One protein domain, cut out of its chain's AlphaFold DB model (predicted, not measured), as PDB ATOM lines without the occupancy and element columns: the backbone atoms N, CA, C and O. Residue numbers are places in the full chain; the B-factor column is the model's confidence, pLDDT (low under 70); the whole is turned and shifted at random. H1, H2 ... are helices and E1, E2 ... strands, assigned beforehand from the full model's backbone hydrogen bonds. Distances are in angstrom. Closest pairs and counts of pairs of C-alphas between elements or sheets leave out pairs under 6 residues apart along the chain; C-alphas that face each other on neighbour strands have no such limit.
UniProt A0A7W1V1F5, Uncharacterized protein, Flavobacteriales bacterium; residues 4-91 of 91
ATOM      1  N   GLU A   4      -3.220  50.182  83.325       78.31
ATOM      2  CA  GLU A   4      -2.064  50.613  82.524       78.31
ATOM      3  C   GLU A   4      -0.813  50.887  83.384       78.31
ATOM      4  O   GLU A   4       0.306  50.536  83.000       78.31
ATOM      5  N   ASP A   5      -0.991  51.436  84.594       86.19
ATOM      6  CA  ASP A   5       0.109  51.689  85.534       86.19
ATOM      7  C   ASP A   5       0.749  50.366  85.991       86.19
ATOM      8  O   ASP A   5       1.975  50.245  86.092       86.19
ATOM      9  N   TYR A   6      -0.077  49.347  86.253       89.06
ATOM     10  CA  TYR A   6       0.396  48.036  86.698       89.06
ATOM     11  C   TYR A   6       1.092  47.260  85.584       89.06
ATOM     12  O   TYR A   6       2.099  46.600  85.849       89.06
ATOM     13  N   GLU A   7       0.608  47.361  84.347       89.94
ATOM     14  CA  GLU A   7       1.267  46.749  83.195       89.94
ATOM     15  C   GLU A   7       2.695  47.292  83.026       89.94
ATOM     16  O   GLU A   7       3.650  46.519  82.902       89.94
ATOM     17  N   MET A   8       2.864  48.616  83.121       90.88
ATOM     18  CA  MET A   8       4.177  49.260  83.048       90.88
ATOM     19  C   MET A   8       5.114  48.784  84.168       90.88
ATOM     20  O   MET A   8       6.276  48.455  83.909       90.88
ATOM     21  N   ILE A   9       4.617  48.708  85.406       90.88
ATOM     22  CA  ILE A   9       5.388  48.227  86.563       90.88
ATOM     23  C   ILE A   9       5.836  46.776  86.353       90.88
ATOM     24  O   ILE A   9       7.011  46.446  86.536       90.88
ATOM     25  N   LEU A  10       4.921  45.898  85.936       91.62
ATOM     26  CA  LEU A  10       5.231  44.490  85.690       91.62
ATOM     27  C   LEU A  10       6.220  44.322  84.536       91.62
ATOM     28  O   LEU A  10       7.148  43.521  84.640       91.62
ATOM     29  N   LYS A  11       6.098  45.123  83.477       91.94
ATOM     30  CA  LYS A  11       7.063  45.148  82.373       91.94
ATOM     31  C   LYS A  11       8.460  45.552  82.835       91.94
ATOM     32  O   LYS A  11       9.433  44.894  82.465       91.94
ATOM     33  N   ALA A  12       8.569  46.565  83.694       90.31
ATOM     34  CA  ALA A  12       9.845  46.950  84.290       90.31
ATOM     35  C   ALA A  12      10.453  45.801  85.113       90.31
ATOM     36  O   ALA A  12      11.651  45.523  85.005       90.31
ATOM     37  N   PHE A  13       9.627  45.070  85.873       89.25
ATOM     38  CA  PHE A  13      10.086  43.875  86.575       89.25
ATOM     39  C   PHE A  13      10.570  42.789  85.599       89.25
ATOM     40  O   PHE A  13      11.672  42.266  85.761       89.25
ATOM     41  N   MET A  14       9.828  42.488  84.536       90.06
ATOM     42  CA  MET A  14      10.248  41.473  83.564       90.06
ATOM     43  C   MET A  14      11.594  41.796  82.892       90.06
ATOM     44  O   MET A  14      12.303  40.869  82.512       90.06
ATOM     45  N   GLN A  15      11.978  43.073  82.776       88.50
ATOM     46  CA  GLN A  15      13.159  43.515  82.019       88.50
ATOM     47  C   GLN A  15      14.405  43.846  82.850       88.50
ATOM     48  O   GLN A  15      15.496  43.950  82.292       88.50
ATOM     49  N   SER A  16      14.287  44.038  84.158       82.00
ATOM     50  CA  SER A  16      15.400  44.532  84.983       82.00
ATOM     51  C   SER A  16      16.473  43.476  85.298       82.00
ATOM     52  O   SER A  16      16.177  42.279  85.377       82.00
ATOM     53  N   ASP A  17      17.684  43.934  85.614       72.75
ATOM     54  CA  ASP A  17      18.747  43.125  86.222       72.75
ATOM     55  C   ASP A  17      18.757  43.293  87.751       72.75
ATOM     56  O   ASP A  17      18.529  44.383  88.280       72.75
ATOM     57  N   ILE A  18      18.965  42.195  88.478       67.56
ATOM     58  CA  ILE A  18      18.716  42.113  89.924       67.56
ATOM     59  C   ILE A  18      19.887  42.711  90.703       67.56
ATOM     60  O   ILE A  18      21.029  42.300  90.517       67.56
ATOM     61  N   LYS A  19      19.592  43.628  91.632       69.81
ATOM     62  CA  LYS A  19      20.553  44.108  92.644       69.81
ATOM     63  C   LYS A  19      20.052  43.947  94.084       69.81
ATOM     64  O   LYS A  19      20.867  43.738  94.971       69.81
ATOM     65  N   ASP A  20      18.734  43.979  94.299       81.81
ATOM     66  CA  ASP A  20      18.090  43.802  95.607       81.81
ATOM     67  C   ASP A  20      16.773  43.018  95.445       81.81
ATOM     68  O   ASP A  20      15.781  43.521  94.908       81.81
ATOM     69  N   TRP A  21      16.787  41.745  95.845       82.94
ATOM     70  CA  TRP A  21      15.661  40.821  95.689       82.94
ATOM     71  C   TRP A  21      14.617  40.959  96.808       82.94
ATOM     72  O   TRP A  21      13.441  40.657  96.586       82.94
ATOM     73  N   GLU A  22      15.016  41.428  97.992       85.19
ATOM     74  CA  GLU A  22      14.140  41.518  99.163       85.19
ATOM     75  C   GLU A  22      13.180  42.699  99.019       85.19
ATOM     76  O   GLU A  22      11.960  42.528  99.115       85.19
ATOM     77  N   THR A  23      13.707  43.868  98.643       86.62
ATOM     78  CA  THR A  23      12.891  45.048  98.311       86.62
ATOM     79  C   THR A  23      11.878  44.730  97.210       86.62
ATOM     80  O   THR A  23      10.713  45.128  97.265       86.62
ATOM     81  N   ARG A  24      12.294  43.945  96.216       86.31
ATOM     82  CA  ARG A  24      11.461  43.555  95.079       86.31
ATOM     83  C   ARG A  24      10.310  42.643  95.476       86.31
ATOM     84  O   ARG A  24       9.183  42.853  95.035       86.31
ATOM     85  N   LYS A  25      10.570  41.667  96.346       89.25
ATOM     86  CA  LYS A  25       9.524  40.813  96.914       89.25
ATOM     87  C   LYS A  25       8.463  41.656  97.629       89.25
ATOM     88  O   LYS A  25       7.275  41.487  97.367       89.25
ATOM     89  N   GLN A  26       8.887  42.623  98.447       91.69
ATOM     90  CA  GLN A  26       7.969  43.526  99.151       91.69
ATOM     91  C   GLN A  26       7.150  44.409  98.197       91.69
ATOM     92  O   GLN A  26       5.976  44.671  98.453       91.69
ATOM     93  N   GLN A  27       7.741  44.878  97.095       90.44
ATOM     94  CA  GLN A  27       7.022  45.645  96.072       90.44
ATOM     95  C   GLN A  27       5.973  44.790  95.352       90.44
ATOM     96  O   GLN A  27       4.830  45.224  95.207       90.44
ATOM     97  N   LEU A  28       6.332  43.565  94.960       93.44
ATOM     98  CA  LEU A  28       5.400  42.622  94.339       93.44
ATOM     99  C   LEU A  28       4.236  42.281  95.281       93.44
ATOM    100  O   LEU A  28       3.091  42.234  94.845       93.44
ATOM    101  N   ASP A  29       4.482  42.137  96.585       93.31
ATOM    102  CA  ASP A  29       3.420  41.876  97.567       93.31
ATOM    103  C   ASP A  29       2.402  43.017  97.718       93.31
ATOM    104  O   ASP A  29       1.232  42.778  98.060       93.31
ATOM    105  N   LYS A  30       2.820  44.256  97.437       93.25
ATOM    106  CA  LYS A  30       1.931  45.424  97.453       93.25
ATOM    107  C   LYS A  30       0.993  45.448  96.249       93.25
ATOM    108  O   LYS A  30      -0.141  45.888  96.411       93.25
ATOM    109  N   ILE A  31       1.440  44.960  95.090       94.38
ATOM    110  CA  ILE A  31       0.682  45.048  93.832       94.38
ATOM    111  C   ILE A  31      -0.046  43.752  93.459       94.38
ATOM    112  O   ILE A  31      -1.073  43.820  92.797       94.38
ATOM    113  N   LEU A  32       0.452  42.579  93.864       96.69
ATOM    114  CA  LEU A  32      -0.125  41.283  93.500       96.69
ATOM    115  C   LEU A  32      -1.108  40.798  94.567       96.69
ATOM    116  O   LEU A  32      -0.761  40.684  95.755       96.69
ATOM    117  N   SER A  33      -2.322  40.468  94.129       97.81
ATOM    118  CA  SER A  33      -3.372  39.909  94.977       97.81
ATOM    119  C   SER A  33      -2.965  38.527  95.503       97.81
ATOM    120  O   SER A  33      -2.305  37.776  94.782       97.81
ATOM    121  N   PRO A  34      -3.319  38.151  96.747       96.81
ATOM    122  CA  PRO A  34      -3.104  36.791  97.248       96.81
ATOM    123  C   PRO A  34      -3.713  35.703  96.350       96.81
ATOM    124  O   PRO A  34      -3.166  34.608  96.283       96.81
ATOM    125  N   GLU A  35      -4.791  36.035  95.636       97.12
ATOM    126  CA  GLU A  35      -5.529  35.158  94.717       97.12
ATOM    127  C   GLU A  35      -5.089  35.336  93.253       97.12
ATOM    128  O   GLU A  35      -5.860  35.063  92.342       97.12
ATOM    129  N   LEU A  36      -3.874  35.846  93.003       98.31
ATOM    130  CA  LEU A  36      -3.398  36.075  91.639       98.31
ATOM    131  C   LEU A  36      -3.441  34.792  90.806       98.31
ATOM    132  O   LEU A  36      -2.800  33.794  91.153       98.31
ATOM    133  N   GLU A  37      -4.067  34.913  89.644       98.38
ATOM    134  CA  GLU A  37      -4.062  33.926  88.578       98.38
ATOM    135  C   GLU A  37      -3.290  34.464  87.368       98.38
ATOM    136  O   GLU A  37      -3.529  35.580  86.896       98.38
ATOM    137  N   VAL A  38      -2.355  33.679  86.838       98.38
ATOM    138  CA  VAL A  38      -1.599  34.048  85.637       98.38
ATOM    139  C   VAL A  38      -1.692  32.940  84.609       98.38
ATOM    140  O   VAL A  38      -1.370  31.792  84.905       98.38
ATOM    141  N   ILE A  39      -2.074  33.299  83.386       98.00
ATOM    142  CA  ILE A  39      -2.081  32.394  82.236       98.00
ATOM    143  C   ILE A  39      -1.015  32.855  81.251       98.00
ATOM    144  O   ILE A  39      -1.090  33.967  80.728       98.00
ATOM    145  N   VAL A  40      -0.050  31.987  80.965       96.56
ATOM    146  CA  VAL A  40       0.987  32.215  79.955       96.56
ATOM    147  C   VAL A  40       0.697  31.343  78.745       96.56
ATOM    148  O   VAL A  40       0.831  30.125  78.806       96.56
ATOM    149  N   MET A  41       0.327  31.966  77.632       96.06
ATOM    150  CA  MET A  41       0.188  31.299  76.340       96.06
ATOM    151  C   MET A  41       1.582  31.006  75.783       96.06
ATOM    152  O   MET A  41       2.347  31.932  75.495       96.06
ATOM    153  N   LEU A  42       1.917  29.725  75.641       92.00
ATOM    154  CA  LEU A  42       3.197  29.294  75.092       92.00
ATOM    155  C   LEU A  42       3.203  29.458  73.567       92.00
ATOM    156  O   LEU A  42       2.186  29.282  72.891       92.00
ATOM    157  N   GLY A  43       4.372  29.773  73.012       86.44
ATOM    158  CA  GLY A  43       4.560  29.822  71.563       86.44
ATOM    159  C   GLY A  43       4.369  28.451  70.901       86.44
ATOM    160  O   GLY A  43       4.371  27.411  71.557       86.44
ATOM    161  N   ASN A  44       4.246  28.439  69.571       86.44
ATOM    162  CA  ASN A  44       4.254  27.217  68.749       86.44
ATOM    163  C   ASN A  44       3.181  26.172  69.109       86.44
ATOM    164  O   ASN A  44       3.419  24.973  68.989       86.44
ATOM    165  N   ASN A  45       1.995  26.625  69.534       80.56
ATOM    166  CA  ASN A  45       0.863  25.762  69.888       80.56
ATOM    167  C   ASN A  45       1.180  24.756  71.016       80.56
ATOM    168  O   ASN A  45       0.581  23.684  71.088       80.56
ATOM    169  N   LEU A  46       2.118  25.105  71.903       91.31
ATOM    170  CA  LEU A  46       2.522  24.283  73.050       91.31
ATOM    171  C   LEU A  46       1.529  24.342  74.226       91.31
ATOM    172  O   LEU A  46       1.747  23.698  75.248       91.31
ATOM    173  N   GLY A  47       0.426  25.083  74.082       93.25
ATOM    174  CA  GLY A  47      -0.617  25.219  75.095       93.25
ATOM    175  C   GLY A  47      -0.420  26.445  75.984       93.25
ATOM    176  O   GLY A  47       0.040  27.490  75.523       93.25
ATOM    177  N   ALA A  48      -0.811  26.328  77.251       95.50
ATOM    178  CA  ALA A  48      -0.695  27.398  78.232       95.50
ATOM    179  C   ALA A  48      -0.193  26.866  79.577       95.50
ATOM    180  O   ALA A  48      -0.523  25.749  79.975       95.50
ATOM    181  N   GLU A  49       0.572  27.692  80.282       95.88
ATOM    182  CA  GLU A  49       0.973  27.461  81.668       95.88
ATOM    183  C   GLU A  49       0.128  28.327  82.599       95.88
ATOM    184  O   GLU A  49      -0.207  29.469  82.274       95.88
ATOM    185  N   TYR A  50      -0.194  27.783  83.768       97.44
ATOM    186  CA  TYR A  50      -0.887  28.499  84.829       97.44
ATOM    187  C   TYR A  50       0.061  28.725  86.003       97.44
ATOM    188  O   TYR A  50       0.786  27.805  86.384       97.44
ATOM    189  N   PHE A  51       0.027  29.922  86.585       97.88
ATOM    190  CA  PHE A  51       0.787  30.249  87.786       97.88
ATOM    191  C   PHE A  51      -0.074  30.947  88.831       97.88
ATOM    192  O   PHE A  51      -0.885  31.817  88.514       97.88
ATOM    193  N   ASN A  52       0.179  30.609  90.092       97.94
ATOM    194  CA  ASN A  52      -0.302  31.369  91.244       97.94
ATOM    195  C   ASN A  52       0.673  32.507  91.622       97.94
ATOM    196  O   ASN A  52       1.766  32.643  91.057       97.94
ATOM    197  N   LYS A  53       0.301  33.327  92.619       96.94
ATOM    198  CA  LYS A  53       1.140  34.438  93.110       96.94
ATOM    199  C   LYS A  53       2.584  34.026  93.445       96.94
ATOM    200  O   LYS A  53       3.486  34.658  92.891       96.94
ATOM    201  N   PRO A  54       2.853  33.048  94.337       96.12
ATOM    202  CA  PRO A  54       4.227  32.662  94.666       96.12
ATOM    203  C   PRO A  54       5.070  32.277  93.445       96.12
ATOM    204  O   PRO A  54       6.204  32.741  93.306       96.12
ATOM    205  N   GLU A  55       4.514  31.465  92.546       96.38
ATOM    206  CA  GLU A  55       5.212  30.968  91.358       96.38
ATOM    207  C   GLU A  55       5.558  32.096  90.386       96.38
ATOM    208  O   GLU A  55       6.692  32.187  89.903       96.38
ATOM    209  N   PHE A  56       4.598  32.984  90.115       96.25
ATOM    210  CA  PHE A  56       4.816  34.093  89.197       96.25
ATOM    211  C   PHE A  56       5.732  35.164  89.800       96.25
ATOM    212  O   PHE A  56       6.659  35.630  89.135       96.25
ATOM    213  N   ALA A  57       5.554  35.503  91.080       94.62
ATOM    214  CA  ALA A  57       6.420  36.457  91.769       94.62
ATOM    215  C   ALA A  57       7.886  36.001  91.748       94.62
ATOM    216  O   ALA A  57       8.772  36.810  91.477       94.62
ATOM    217  N   GLN A  58       8.153  34.707  91.940       92.50
ATOM    218  CA  GLN A  58       9.510  34.165  91.860       92.50
ATOM    219  C   GLN A  58      10.143  34.377  90.475       92.50
ATOM    220  O   GLN A  58      11.316  34.753  90.383       92.50
ATOM    221  N   LYS A  59       9.368  34.197  89.395       92.50
ATOM    222  CA  LYS A  59       9.820  34.467  88.019       92.50
ATOM    223  C   LYS A  59      10.123  35.948  87.787       92.50
ATOM    224  O   LYS A  59      11.034  36.260  87.029       92.50
ATOM    225  N   LEU A  60       9.402  36.858  88.445       91.69
ATOM    226  CA  LEU A  60       9.644  38.303  88.363       91.69
ATOM    227  C   LEU A  60      10.810  38.778  89.238       91.69
ATOM    228  O   LEU A  60      11.452  39.777  88.906       91.69
ATOM    229  N   ILE A  61      11.086  38.102  90.358       88.56
ATOM    230  CA  ILE A  61      12.253  38.389  91.206       88.56
ATOM    231  C   ILE A  61      13.530  38.035  90.451       88.56
ATOM    232  O   ILE A  61      14.452  38.847  90.434       88.56
ATOM    233  N   VAL A  62      13.557  36.867  89.797       87.19
ATOM    234  CA  VAL A  62      14.686  36.403  88.984       87.19
ATOM    235  C   VAL A  62      14.261  36.205  87.522       87.19
ATOM    236  O   VAL A  62      14.007  35.070  87.106       87.19
ATOM    237  N   PRO A  63      14.167  37.287  86.721       87.06
ATOM    238  CA  PRO A  63      13.656  37.205  85.357       87.06
ATOM    239  C   PRO A  63      14.642  36.492  84.431       87.06
ATOM    240  O   PRO A  63      15.701  37.012  84.067       87.06
ATOM    241  N   THR A  64      14.267  35.286  84.010       91.19
ATOM    242  CA  THR A  64      15.000  34.522  82.996       91.19
ATOM    243  C   THR A  64      14.838  35.147  81.607       91.19
ATOM    244  O   THR A  64      13.977  35.999  81.379       91.19
ATOM    245  N   ALA A  65      15.623  34.680  80.633       90.44
ATOM    246  CA  ALA A  65      15.482  35.101  79.237       90.44
ATOM    247  C   ALA A  65      14.064  34.872  78.678       90.44
ATOM    248  O   ALA A  65      13.615  35.633  77.829       90.44
ATOM    249  N   SER A  66      13.360  33.847  79.166       89.69
ATOM    250  CA  SER A  66      11.967  33.576  78.799       89.69
ATOM    251  C   SER A  66      11.016  34.632  79.376       89.69
ATOM    252  O   SER A  66      10.217  35.205  78.641       89.69
ATOM    253  N   VAL A  67      11.162  34.968  80.664       92.25
ATOM    254  CA  VAL A  67      10.346  36.000  81.335       92.25
ATOM    255  C   VAL A  67      10.521  37.365  80.664       92.25
ATOM    256  O   VAL A  67       9.552  38.088  80.475       92.25
ATOM    257  N   ARG A  68      11.735  37.695  80.214       92.56
ATOM    258  CA  ARG A  68      12.032  38.956  79.505       92.56
ATOM    259  C   ARG A  68      11.318  39.100  78.153       92.56
ATOM    260  O   ARG A  68      11.234  40.214  77.644       92.56
ATOM    261  N   LYS A  69      10.836  37.999  77.566       91.69
ATOM    262  CA  LYS A  69      10.109  37.966  76.283       91.69
ATOM    263  C   LYS A  69       8.589  37.891  76.442       91.69
ATOM    264  O   LYS A  69       7.881  37.864  75.439       91.69
ATOM    265  N   MET A  70       8.094  37.824  77.674       93.62
ATOM    266  CA  MET A  70       6.665  37.809  77.961       93.62
ATOM    267  C   MET A  70       6.034  39.167  77.635       93.62
ATOM    268  O   MET A  70       6.575  40.219  77.975       93.62
ATOM    269  N   GLU A  71       4.874  39.132  76.992       94.56
ATOM    270  CA  GLU A  71       4.042  40.296  76.697       94.56
ATOM    271  C   GLU A  71       2.720  40.164  77.455       94.56
ATOM    272  O   GLU A  71       2.055  39.133  77.360       94.56
ATOM    273  N   ILE A  72       2.355  41.180  78.236       95.31
ATOM    274  CA  ILE A  72       1.068  41.210  78.939       95.31
ATOM    275  C   ILE A  72      -0.010  41.564  77.912       95.31
ATOM    276  O   ILE A  72       0.124  42.533  77.179       95.31
ATOM    277  N   MET A  73      -1.052  40.741  77.844       95.62
ATOM    278  CA  MET A  73      -2.162  40.872  76.894       95.62
ATOM    279  C   MET A  73      -3.450  41.338  77.571       95.62
ATOM    280  O   MET A  73      -4.287  41.967  76.934       95.62
ATOM    281  N   ASP A  74      -3.634  40.963  78.837       95.88
ATOM    282  CA  ASP A  74      -4.762  41.376  79.667       95.88
ATOM    283  C   ASP A  74      -4.312  41.431  81.128       95.88
ATOM    284  O   ASP A  74      -3.494  40.613  81.567       95.88
ATOM    285  N   LEU A  75      -4.858  42.383  81.876       96.19
ATOM    286  CA  LEU A  75      -4.585  42.583  83.289       96.19
ATOM    287  C   LEU A  75      -5.851  43.076  83.978       96.19
ATOM    288  O   LEU A  75      -6.470  44.048  83.555       96.19
ATOM    289  N   GLN A  76      -6.204  42.433  85.087       96.19
ATOM    290  CA  GLN A  76      -7.360  42.826  85.886       96.19
ATOM    291  C   GLN A  76      -6.969  43.010  87.344       96.19
ATOM    292  O   GLN A  76      -6.162  42.252  87.895       96.19
ATOM    293  N   THR A  77      -7.599  43.986  87.989       95.81
ATOM    294  CA  THR A  77      -7.435  44.267  89.413       95.81
ATOM    295  C   THR A  77      -8.630  43.775  90.231       95.81
ATOM    296  O   THR A  77      -9.719  43.536  89.702       95.81
ATOM    297  N   ASP A  78      -8.415  43.567  91.526       94.06
ATOM    298  CA  ASP A  78      -9.464  43.345  92.519       94.06
ATOM    299  C   ASP A  78      -9.964  44.667  93.131       94.06
ATOM    300  O   ASP A  78      -9.475  45.755  92.819       94.06
ATOM    301  N   ALA A  79     -10.943  44.568  94.035       92.81
ATOM    302  CA  ALA A  79     -11.523  45.714  94.739       92.81
ATOM    303  C   ALA A  79     -10.521  46.467  95.640       92.81
ATOM    304  O   ALA A  79     -10.797  47.592  96.049       92.81
ATOM    305  N   ASN A  80      -9.364  45.869  95.943       92.38
ATOM    306  CA  ASN A  80      -8.290  46.479  96.726       92.38
ATOM    307  C   ASN A  80      -7.203  47.103  95.836       92.38
ATOM    308  O   ASN A  80      -6.133  47.448  96.341       92.38
ATOM    309  N   ASN A  81      -7.451  47.239  94.527       91.75
ATOM    310  CA  ASN A  81      -6.477  47.692  93.533       91.75
ATOM    311  C   ASN A  81      -5.209  46.828  93.504       91.75
ATOM    312  O   ASN A  81      -4.100  47.334  93.350       91.75
ATOM    313  N   LYS A  82      -5.352  45.511  93.662       95.12
ATOM    314  CA  LYS A  82      -4.260  44.567  93.415       95.12
ATOM    315  C   LYS A  82      -4.527  43.766  92.161       95.12
ATOM    316  O   LYS A  82      -5.666  43.425  91.868       95.12
ATOM    317  N   VAL A  83      -3.474  43.430  91.431       97.12
ATOM    318  CA  VAL A  83      -3.561  42.581  90.243       97.12
ATOM    319  C   VAL A  83      -4.030  41.191  90.666       97.12
ATOM    320  O   VAL A  83      -3.360  40.534  91.465       97.12
ATOM    321  N   ARG A  84      -5.181  40.766  90.142       97.69
ATOM    322  CA  ARG A  84      -5.801  39.461  90.425       97.69
ATOM    323  C   ARG A  84      -5.720  38.496  89.249       97.69
ATOM    324  O   ARG A  84      -5.747  37.295  89.459       97.69
ATOM    325  N   PHE A  85      -5.597  39.015  88.030       98.25
ATOM    326  CA  PHE A  85      -5.490  38.200  86.827       98.25
ATOM    327  C   PHE A  85      -4.526  38.836  85.829       98.25
ATOM    328  O   PHE A  85      -4.560  40.053  85.633       98.25
ATOM    329  N   ILE A  86      -3.692  38.012  85.194       97.88
ATOM    330  CA  ILE A  86      -2.817  38.420  84.092       97.88
ATOM    331  C   ILE A  86      -2.879  37.359  82.990       97.88
ATOM    332  O   ILE A  86      -2.647  36.174  83.241       97.88
ATOM    333  N   ARG A  87      -3.115  37.782  81.747       97.88
ATOM    334  CA  ARG A  87      -2.878  36.957  80.557       97.88
ATOM    335  C   ARG A  87      -1.609  37.426  79.867       97.88
ATOM    336  O   ARG A  87      -1.450  38.612  79.600       97.88
ATOM    337  N   ILE A  88      -0.732  36.487  79.546       97.31
ATOM    338  CA  ILE A  88       0.573  36.738  78.943       97.31
ATOM    339  C   ILE A  88       0.702  35.929  77.655       97.31
ATOM    340  O   ILE A  88       0.304  34.767  77.612       97.31
ATOM    341  N   GLN A  89       1.308  36.519  76.630       95.94
ATOM    342  CA  GLN A  89       1.796  35.815  75.450       95.94
ATOM    343  C   GLN A  89       3.319  35.677  75.528       95.94
ATOM    344  O   GLN A  89       4.040  36.659  75.702       95.94
ATOM    345  N   GLN A  90       3.826  34.454  75.387       90.31
ATOM    346  CA  GLN A  90       5.254  34.212  75.198       90.31
ATOM    347  C   GLN A  90       5.605  34.354  73.709       90.31
ATOM    348  O   GLN A  90       4.916  33.774  72.862       90.31
ATOM    349  N   LYS A  91       6.658  35.122  73.398       79.38
ATOM    350  CA  LYS A  91       7.229  35.275  72.047       79.38
ATOM    351  C   LYS A  91       8.494  34.444  71.846       79.38
ATOM    352  O   LYS A  91       9.314  34.353  72.792       79.38
TER     353      LYS A  91
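Overview. This is residues 4 to 91 of the 91 residues of an uncharacterized protein of Flavobacteriales bacterium (UniProt A0A7W1V1F5). A twisted sheet of four strands forms a wall with helices H1 and H3 over one of its faces and the other face bare; H1 runs slantwise over it, while H3 stands up from E1. H2 lies at one end of the wall, where it only grazes the sheet and packs on H3. The printed part has 88 residues, with three named helices and four named strands in the order H1, H2, E1, E2, H3, E3, E4; the mixed sheet runs E2, E1, E4, E3, with E1 and E4 parallel and the other neighbours antiparallel. The class is mixed, helices and strands, and the whole is compact, with a radius of gyration of the C-alphas of 12.3 A and spans of 35 by 32 by 22 A.

Along the chain. H1, residues 4 to 15, begins at C-alpha 4 (-2.064, 50.613, 82.524) and is 16.8 A long. H2, residues 21 to 31, measures 15.7 A and is followed directly by E1, residues 32 to 41, 19.9 A, which bends by 103 degrees at residue 35. E2, residues 48 to 52, 13.6 A, is followed directly by H3, residues 53 to 61, 11.9 A, beginning at C-alpha 53 (1.140, 34.438, 93.110). E3, residues 70 to 77, 19.3 A, bends by 66 degrees at residue 73. E4, residues 83 to 90, 19.3 A, ends at C-alpha 90 (5.254, 34.212, 75.198).

Arrangement. In the sheet, E1 and E4 are parallel at 19 degrees, with N 39 and O 86 2.9 A apart, within hydrogen-bond range. The hairpin of E1 and E2 has N 40 and O 49 at 2.8 A, and the hairpin of E3 and E4 has N 73 and O 87 at 2.8 A, both within that range. E2, H3 and E3 form a split strand-helix-strand unit, two strands running the same way with E1 and E4 between them, and its crossover is right-handed. H1 has a height of 7.3 A over the sheet and lies only just over E4, on which 3 of its 12 C-alphas fall; its line stands at 53 degrees to E4 on the local plane. H3, on the same face, lies over E1 at a height of 9.2 A, and its line rises 67 degrees out of the local plane. H1 and H3 only just touch, only at their ends, with 3 pairs of C-alphas within 8 A; the closest are those of Met 14 and Leu 60, 5.8 A. H2 touches H3 at a steep tilt of 48 degrees, opposite ways, with the C-alphas of Trp 21 and Ile 61 closest at 6.1 A. Every O i to N i+4 pair in H1, H2 and H3 is within hydrogen-bond range.

Size, cuts and confidence. The two C-alphas farthest apart, those of Thr 23 and Asn 45, are 36.4 A apart. The printed part has no cut and no long link. Its mean pLDDT is 91.6, and residues 18 to 19 are under 70.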